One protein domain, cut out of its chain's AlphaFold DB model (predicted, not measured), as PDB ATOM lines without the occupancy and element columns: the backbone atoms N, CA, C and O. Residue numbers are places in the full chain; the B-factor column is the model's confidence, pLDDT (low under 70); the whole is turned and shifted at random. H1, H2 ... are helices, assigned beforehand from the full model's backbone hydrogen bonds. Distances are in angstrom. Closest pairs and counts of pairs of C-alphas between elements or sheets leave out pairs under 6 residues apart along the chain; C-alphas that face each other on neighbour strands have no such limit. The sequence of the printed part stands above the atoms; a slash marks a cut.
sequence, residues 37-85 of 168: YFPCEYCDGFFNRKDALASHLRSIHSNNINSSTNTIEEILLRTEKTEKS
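AT A GLANCE: This is residues 37 to 85 of the 168 residues of an uncharacterized protein of PVC group bacterium (ex Bugula neritina AB1) (UniProt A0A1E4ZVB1). Two helices, H1 and H3, pack on each other at a steep angle, with the short helix H2 in the turn that joins them at one end. Before them, residues 37 to 49 make a loop that folds back on itself, with a short antiparallel pairing of residues 38 to 39 with 46 to 47, and after H3 the last residues run back to near the first. The printed part has 49 residues, with three named helices in the order H1, H2, H3 and no named strand; the class is all helix, with 23 of the 49 residues in named elements. It is compact, with a radius of gyration of the C-alphas of 10.0 A, and elongated, spanning 30 by 18 by 15 A.

IN THESE COORDINATES: Start at C-alpha 37, at (169.459, 142.124, 129.055); residues 37 to 49 hold no named element. Find C-alpha 50 at (163.043, 136.066, 130.010), where H1, residues 50 to 60, begins and runs 15.2 A. Next come H2, residues 62 to 66, 6.1 A long, and H3, residues 72 to 78, 10.2 A long, which ends at C-alpha 78 at (158.501, 143.964, 136.326).

HOW THE PARTS SIT: Look first at H1 and H3, which touch; their closest C-alphas, those of Ala 54 and Ile 72, are 6.4 A apart. They run opposite ways at a steep tilt of 48 degrees. H2 is close to H1 but not clearly touching it, the closest C-alphas, of Leu 57 and Ile 65, being 7.7 A apart. H2 is likewise close to H3 but not clearly touching it, at 7.1 A between the closest C-alphas, of Ile 65 and Ile 72. In H1, H2 and H3 every O i to N i+4 pair is within hydrogen-bond range.

THE WHOLE: The two C-alphas farthest apart, those of Ser 67 and Glu 83, are 29.7 A apart, while the first and last printed C-alphas, of Tyr 37 and Ser 85, are 7.9 A apart. The printed part has no cut, and the links from H1 to H2 and from H2 to H3 are tight. The mean pLDDT of the printed part is 85.7; look for values under 70 at residues 67 to 68 and residue 84.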
ATOM      1  N   TYR A  37     169.481 143.277 128.168       84.38
ATOM      2  CA  TYR A  37     169.459 142.124 129.055       84.38
ATOM      3  C   TYR A  37     168.444 142.299 130.176       84.38
ATOM      4  O   TYR A  37     168.181 143.409 130.621       84.38
ATOM      5  N   PHE A  38     167.915 141.189 130.666       88.81
ATOM      6  CA  PHE A  38     167.076 141.111 131.852       88.81
ATOM      7  C   PHE A  38     167.975 140.859 133.073       88.81
ATOM      8  O   PHE A  38     168.564 139.772 133.151       88.81
ATOM      9  N   PRO A  39     168.138 141.834 133.984       88.69
ATOM     10  CA  PRO A  39     168.890 141.642 135.218       88.69
ATOM     11  C   PRO A  39     168.119 140.748 136.198       88.69
ATOM     12  O   PRO A  39     166.890 140.705 136.197       88.69
ATOM     13  N   CYS A  40     168.844 140.030 137.049       90.25
ATOM     14  CA  CYS A  40     168.276 139.351 138.205       90.25
ATOM     15  C   CYS A  40     168.190 140.328 139.384       90.25
ATOM     16  O   CYS A  40     169.158 141.013 139.692       90.25
ATOM     17  N   GLU A  41     167.059 140.365 140.087       90.19
ATOM     18  CA  GLU A  41     166.897 141.222 141.274       90.19
ATOM     19  C   GLU A  41     167.642 140.706 142.518       90.19
ATOM     20  O   GLU A  41     167.842 141.451 143.472       90.19
ATOM     21  N   TYR A  42     168.084 139.445 142.504       89.81
ATOM     22  CA  TYR A  42     168.732 138.789 143.647       89.81
ATOM     23  C   TYR A  42     170.249 138.590 143.481       89.81
ATOM     24  O   TYR A  42     170.909 138.126 144.410       89.81
ATOM     25  N   CYS A  43     170.817 138.867 142.302       88.19
ATOM     26  CA  CYS A  43     172.261 138.782 142.055       88.19
ATOM     27  C   CYS A  43     172.683 139.575 140.809       88.19
ATOM     28  O   CYS A  43     171.852 139.965 139.999       88.19
ATOM     29  N   ASP A  44     173.993 139.696 140.577       83.50
ATOM     30  CA  ASP A  44     174.577 140.389 139.413       83.50
ATOM     31  C   ASP A  44     174.447 139.616 138.073       83.50
ATOM     32  O   ASP A  44     175.281 139.750 137.169       83.50
ATOM     33  N   GLY A  45     173.457 138.728 137.953       82.06
ATOM     34  CA  GLY A  45     173.215 137.923 136.758       82.06
ATOM     35  C   GLY A  45     172.390 138.677 135.717       82.06
ATOM     36  O   GLY A  45     171.340 139.221 136.046       82.06
ATOM     37  N   PHE A  46     172.814 138.648 134.450       86.88
ATOM     38  CA  PHE A  46     172.052 139.201 133.327       86.88
ATOM     39  C   PHE A  46     171.745 138.119 132.294       86.88
ATOM     40  O   PHE A  46     172.563 137.240 132.011       86.88
ATOM     41  N   PHE A  47     170.557 138.202 131.700       86.69
ATOM     42  CA  PHE A  47     170.049 137.203 130.767       86.69
ATOM     43  C   PHE A  47     169.522 137.875 129.506       86.69
ATOM     44  O   PHE A  47     168.739 138.810 129.567       86.69
ATOM     45  N   ASN A  48     169.871 137.368 128.328       81.25
ATOM     46  CA  ASN A  48     169.377 137.930 127.063       81.25
ATOM     47  C   ASN A  48     167.916 137.550 126.735       81.25
ATOM     48  O   ASN A  48     167.387 137.945 125.694       81.25
ATOM     49  N   ARG A  49     167.261 136.749 127.588       87.00
ATOM     50  CA  ARG A  49     165.887 136.256 127.418       87.00
ATOM     51  C   ARG A  49     165.191 136.053 128.768       87.00
ATOM     52  O   ARG A  49     165.819 135.588 129.717       87.00
ATOM     53  N   LYS A  50     163.872 136.280 128.808       90.56
ATOM     54  CA  LYS A  50     163.043 136.066 130.010       90.56
ATOM     55  C   LYS A  50     163.014 134.612 130.477       90.56
ATOM     56  O   LYS A  50     163.083 134.353 131.667       90.56
ATOM     57  N   ASP A  51     162.951 133.647 129.564       91.75
ATOM     58  CA  ASP A  51     162.904 132.226 129.930       91.75
ATOM     59  C   ASP A  51     164.235 131.700 130.496       91.75
ATOM     60  O   ASP A  51     164.243 130.796 131.338       91.75
ATOM     61  N   ALA A  52     165.357 132.303 130.092       90.81
ATOM     62  CA  ALA A  52     166.653 132.066 130.719       90.81
ATOM     63  C   ALA A  52     166.683 132.614 132.159       90.81
ATOM     64  O   ALA A  52     167.044 131.866 133.068       90.81
ATOM     65  N   LEU A  53     166.211 133.849 132.382       92.62
ATOM     66  CA  LEU A  53     166.060 134.418 133.729       92.62
ATOM     67  C   LEU A  53     165.109 133.573 134.596       92.62
ATOM     68  O   LEU A  53     165.444 133.243 135.726       92.62
ATOM     69  N   ALA A  54     163.974 133.126 134.055       94.56
ATOM     70  CA  ALA A  54     163.022 132.263 134.759       94.56
ATOM     71  C   ALA A  54     163.668 130.963 135.263       94.56
ATOM     72  O   ALA A  54     163.400 130.494 136.368       94.56
ATOM     73  N   SER A  55     164.511 130.357 134.426       94.00
ATOM     74  CA  SER A  55     165.183 129.095 134.746       94.00
ATOM     75  C   SER A  55     166.300 129.296 135.770       94.00
ATOM     76  O   SER A  55     166.472 128.462 136.658       94.00
ATOM     77  N   HIS A  56     167.012 130.422 135.693       93.31
ATOM     78  CA  HIS A  56     167.960 130.861 136.719       93.31
ATOM     79  C   HIS A  56     167.272 131.071 138.070       93.31
ATOM     80  O   HIS A  56     167.692 130.496 139.068       93.31
ATOM     81  N   LEU A  57     166.160 131.806 138.092       93.31
ATOM     82  CA  LEU A  57     165.367 132.048 139.296       93.31
ATOM     83  C   LEU A  57     164.940 130.731 139.964       93.31
ATOM     84  O   LEU A  57     165.163 130.558 141.158       93.31
ATOM     85  N   ARG A  58     164.443 129.757 139.188       92.75
ATOM     86  CA  ARG A  58     164.077 128.423 139.705       92.75
ATOM     87  C   ARG A  58     165.244 127.616 140.267       92.75
ATOM     88  O   ARG A  58     165.033 126.831 141.180       92.75
ATOM     89  N   SER A  59     166.434 127.730 139.685       93.38
ATOM     90  CA  SER A  59     167.567 126.858 140.033       93.38
ATOM     91  C   SER A  59     168.482 127.453 141.099       93.38
ATOM     92  O   SER A  59     169.041 126.705 141.895       93.38
ATOM     93  N   ILE A  60     168.625 128.778 141.128       92.56
ATOM     94  CA  ILE A  60     169.567 129.487 142.001       92.56
ATOM     95  C   ILE A  60     168.848 130.228 143.133       92.56
ATOM     96  O   ILE A  60     169.376 130.319 144.238       92.56
ATOM     97  N   HIS A  61     167.637 130.736 142.887       90.81
ATOM     98  CA  HIS A  61     166.908 131.589 143.832       90.81
ATOM     99  C   HIS A  61     165.567 131.005 144.288       90.81
ATOM    100  O   HIS A  61     164.758 131.742 144.849       90.81
ATOM    101  N   SER A  62     165.340 129.698 144.122       87.44
ATOM    102  CA  SER A  62     164.103 129.012 144.537       87.44
ATOM    103  C   SER A  62     163.676 129.367 145.964       87.44
ATOM    104  O   SER A  62     162.517 129.700 146.190       87.44
ATOM    105  N   ASN A  63     164.616 129.391 146.909       82.25
ATOM    106  CA  ASN A  63     164.340 129.721 148.310       82.25
ATOM    107  C   ASN A  63     163.935 131.191 148.519       82.25
ATOM    108  O   ASN A  63     163.077 131.471 149.348       82.25
ATOM    109  N   ASN A  64     164.510 132.126 147.754       80.12
ATOM    110  CA  ASN A  64     164.173 133.554 147.850       80.12
ATOM    111  C   ASN A  64     162.768 133.831 147.300       80.12
ATOM    112  O   ASN A  64     162.038 134.658 147.840       80.12
ATOM    113  N   ILE A  65     162.388 133.105 146.248       79.94
ATOM    114  CA  ILE A  65     161.091 133.236 145.580       79.94
ATOM    115  C   ILE A  65     159.996 132.603 146.434       79.94
ATOM    116  O   ILE A  65     158.987 133.241 146.681       79.94
ATOM    117  N   ASN A  66     160.219 131.393 146.955       71.62
ATOM    118  CA  ASN A  66     159.230 130.704 147.791       71.62
ATOM    119  C   ASN A  66     159.004 131.398 149.144       71.62
ATOM    120  O   ASN A  66     157.938 131.252 149.733       71.62
ATOM    121  N   SER A  67     160.009 132.122 149.648       64.94
ATOM    122  CA  SER A  67     159.902 132.879 150.898       64.94
ATOM    123  C   SER A  67     159.328 134.288 150.710       64.94
ATOM    124  O   SER A  67     159.004 134.942 151.699       64.94
ATOM    125  N   SER A  68     159.215 134.765 149.468       66.56
ATOM    126  CA  SER A  68     158.596 136.046 149.120       66.56
ATOM    127  C   SER A  68     157.182 135.804 148.586       66.56
ATOM    128  O   SER A  68     156.899 134.758 148.019       66.56
ATOM    129  N   THR A  69     156.282 136.783 148.675       72.56
ATOM    130  CA  THR A  69     154.953 136.686 148.036       72.56
ATOM    131  C   THR A  69     155.005 136.756 146.505       72.56
ATOM    132  O   THR A  69     153.974 136.599 145.863       72.56
ATOM    133  N   ASN A  70     156.176 137.030 145.917       76.75
ATOM    134  CA  ASN A  70     156.332 137.246 144.482       76.75
ATOM    135  C   ASN A  70     156.546 135.926 143.732       76.75
ATOM    136  O   ASN A  70     157.485 135.179 144.010       76.75
ATOM    137  N   THR A  71     155.744 135.690 142.700       89.00
ATOM    138  CA  THR A  71     155.941 134.602 141.741       89.00
ATOM    139  C   THR A  71     157.038 134.940 140.728       89.00
ATOM    140  O   THR A  71     157.373 136.099 140.472       89.00
ATOM    141  N   ILE A  72     157.588 133.913 140.072       89.94
ATOM    142  CA  ILE A  72     158.560 134.108 138.981       89.94
ATOM    143  C   ILE A  72     157.959 134.943 137.849       89.94
ATOM    144  O   ILE A  72     158.660 135.741 137.235       89.94
ATOM    145  N   GLU A  73     156.674 134.764 137.562       89.94
ATOM    146  CA  GLU A  73     155.997 135.482 136.489       89.94
ATOM    147  C   GLU A  73     155.909 136.983 136.785       89.94
ATOM    148  O   GLU A  73     156.256 137.793 135.925       89.94
ATOM    149  N   GLU A  74     155.594 137.359 138.026       90.69
ATOM    150  CA  GLU A  74     155.591 138.756 138.480       90.69
ATOM    151  C   GLU A  74     156.980 139.396 138.386       90.69
ATOM    152  O   GLU A  74     157.113 140.507 137.867       90.69
ATOM    153  N   ILE A  75     158.031 138.675 138.798       91.19
ATOM    154  CA  ILE A  75     159.421 139.142 138.668       91.19
ATOM    155  C   ILE A  75     159.756 139.404 137.194       91.19
ATOM    156  O   ILE A  75     160.277 140.464 136.843       91.19
ATOM    157  N   LEU A  76     159.423 138.474 136.295       91.88
ATOM    158  CA  LEU A  76     159.686 138.624 134.859       91.88
ATOM    159  C   LEU A  76     158.866 139.740 134.204       91.88
ATOM    160  O   LEU A  76     159.292 140.265 133.171       91.88
ATOM    161  N   LEU A  77     157.687 140.068 134.737       91.12
ATOM    162  CA  LEU A  77     156.845 141.160 134.246       91.12
ATOM    163  C   LEU A  77     157.425 142.525 134.618       91.12
ATOM    164  O   LEU A  77     157.514 143.376 133.736       91.12
ATOM    165  N   ARG A  78     157.883 142.705 135.865       90.94
ATOM    166  CA  ARG A  78     158.501 143.964 136.326       90.94
ATOM    167  C   ARG A  78     159.953 144.159 135.883       90.94
ATOM    168  O   ARG A  78     160.462 145.270 135.939       90.94
ATOM    169  N   THR A  79     160.639 143.091 135.469       89.50
ATOM    170  CA  THR A  79     162.039 143.178 135.031       89.50
ATOM    171  C   THR A  79     162.138 143.843 133.659       89.50
ATOM    172  O   THR A  79     161.762 143.261 132.633       89.50
ATOM    173  N   GLU A  80     162.711 145.041 133.639       87.50
ATOM    174  CA  GLU A  80     163.006 145.779 132.417       87.50
ATOM    175  C   GLU A  80     164.320 145.337 131.765       87.50
ATOM    176  O   GLU A  80     165.200 144.724 132.372       87.50
ATOM    177  N   LYS A  81     164.437 145.641 130.473       85.50
ATOM    178  CA  LYS A  81     165.660 145.421 129.711       85.50
ATOM    179  C   LYS A  81     166.670 146.521 130.025       85.50
ATOM    180  O   LYS A  81     166.332 147.695 129.976       85.50
ATOM    181  N   THR A  82     167.918 146.142 130.256       79.81
ATOM    182  CA  THR A  82     169.027 147.063 130.532       79.81
ATOM    183  C   THR A  82     170.165 146.827 129.546       79.81
ATOM    184  O   THR A  82     170.419 145.691 129.153       79.81
ATOM    185  N   GLU A  83     170.862 147.883 129.136       74.56
ATOM    186  CA  GLU A  83     172.009 147.794 128.211       74.56
ATOM    187  C   GLU A  83     173.306 147.337 128.897       74.56
ATOM    188  O   GLU A  83     174.333 147.139 128.251       74.56
ATOM    189  N   LYS A  84     173.286 147.163 130.223       67.19
ATOM    190  CA  LYS A  84     174.493 146.927 131.012       67.19
ATOM    191  C   LYS A  84     175.042 145.515 130.768       67.19
ATOM    192  O   LYS A  84     174.504 144.532 131.271       67.19
ATOM    193  N   SER A  85     176.131 145.438 130.007       70.44
ATOM    194  CA  SER A  85     177.000 144.268 129.833       70.44
ATOM    195  C   SER A  85     178.243 144.369 130.731       70.44
ATOM    196  O   SER A  85     178.606 145.439 131.225       70.44
TER     197      SER A  85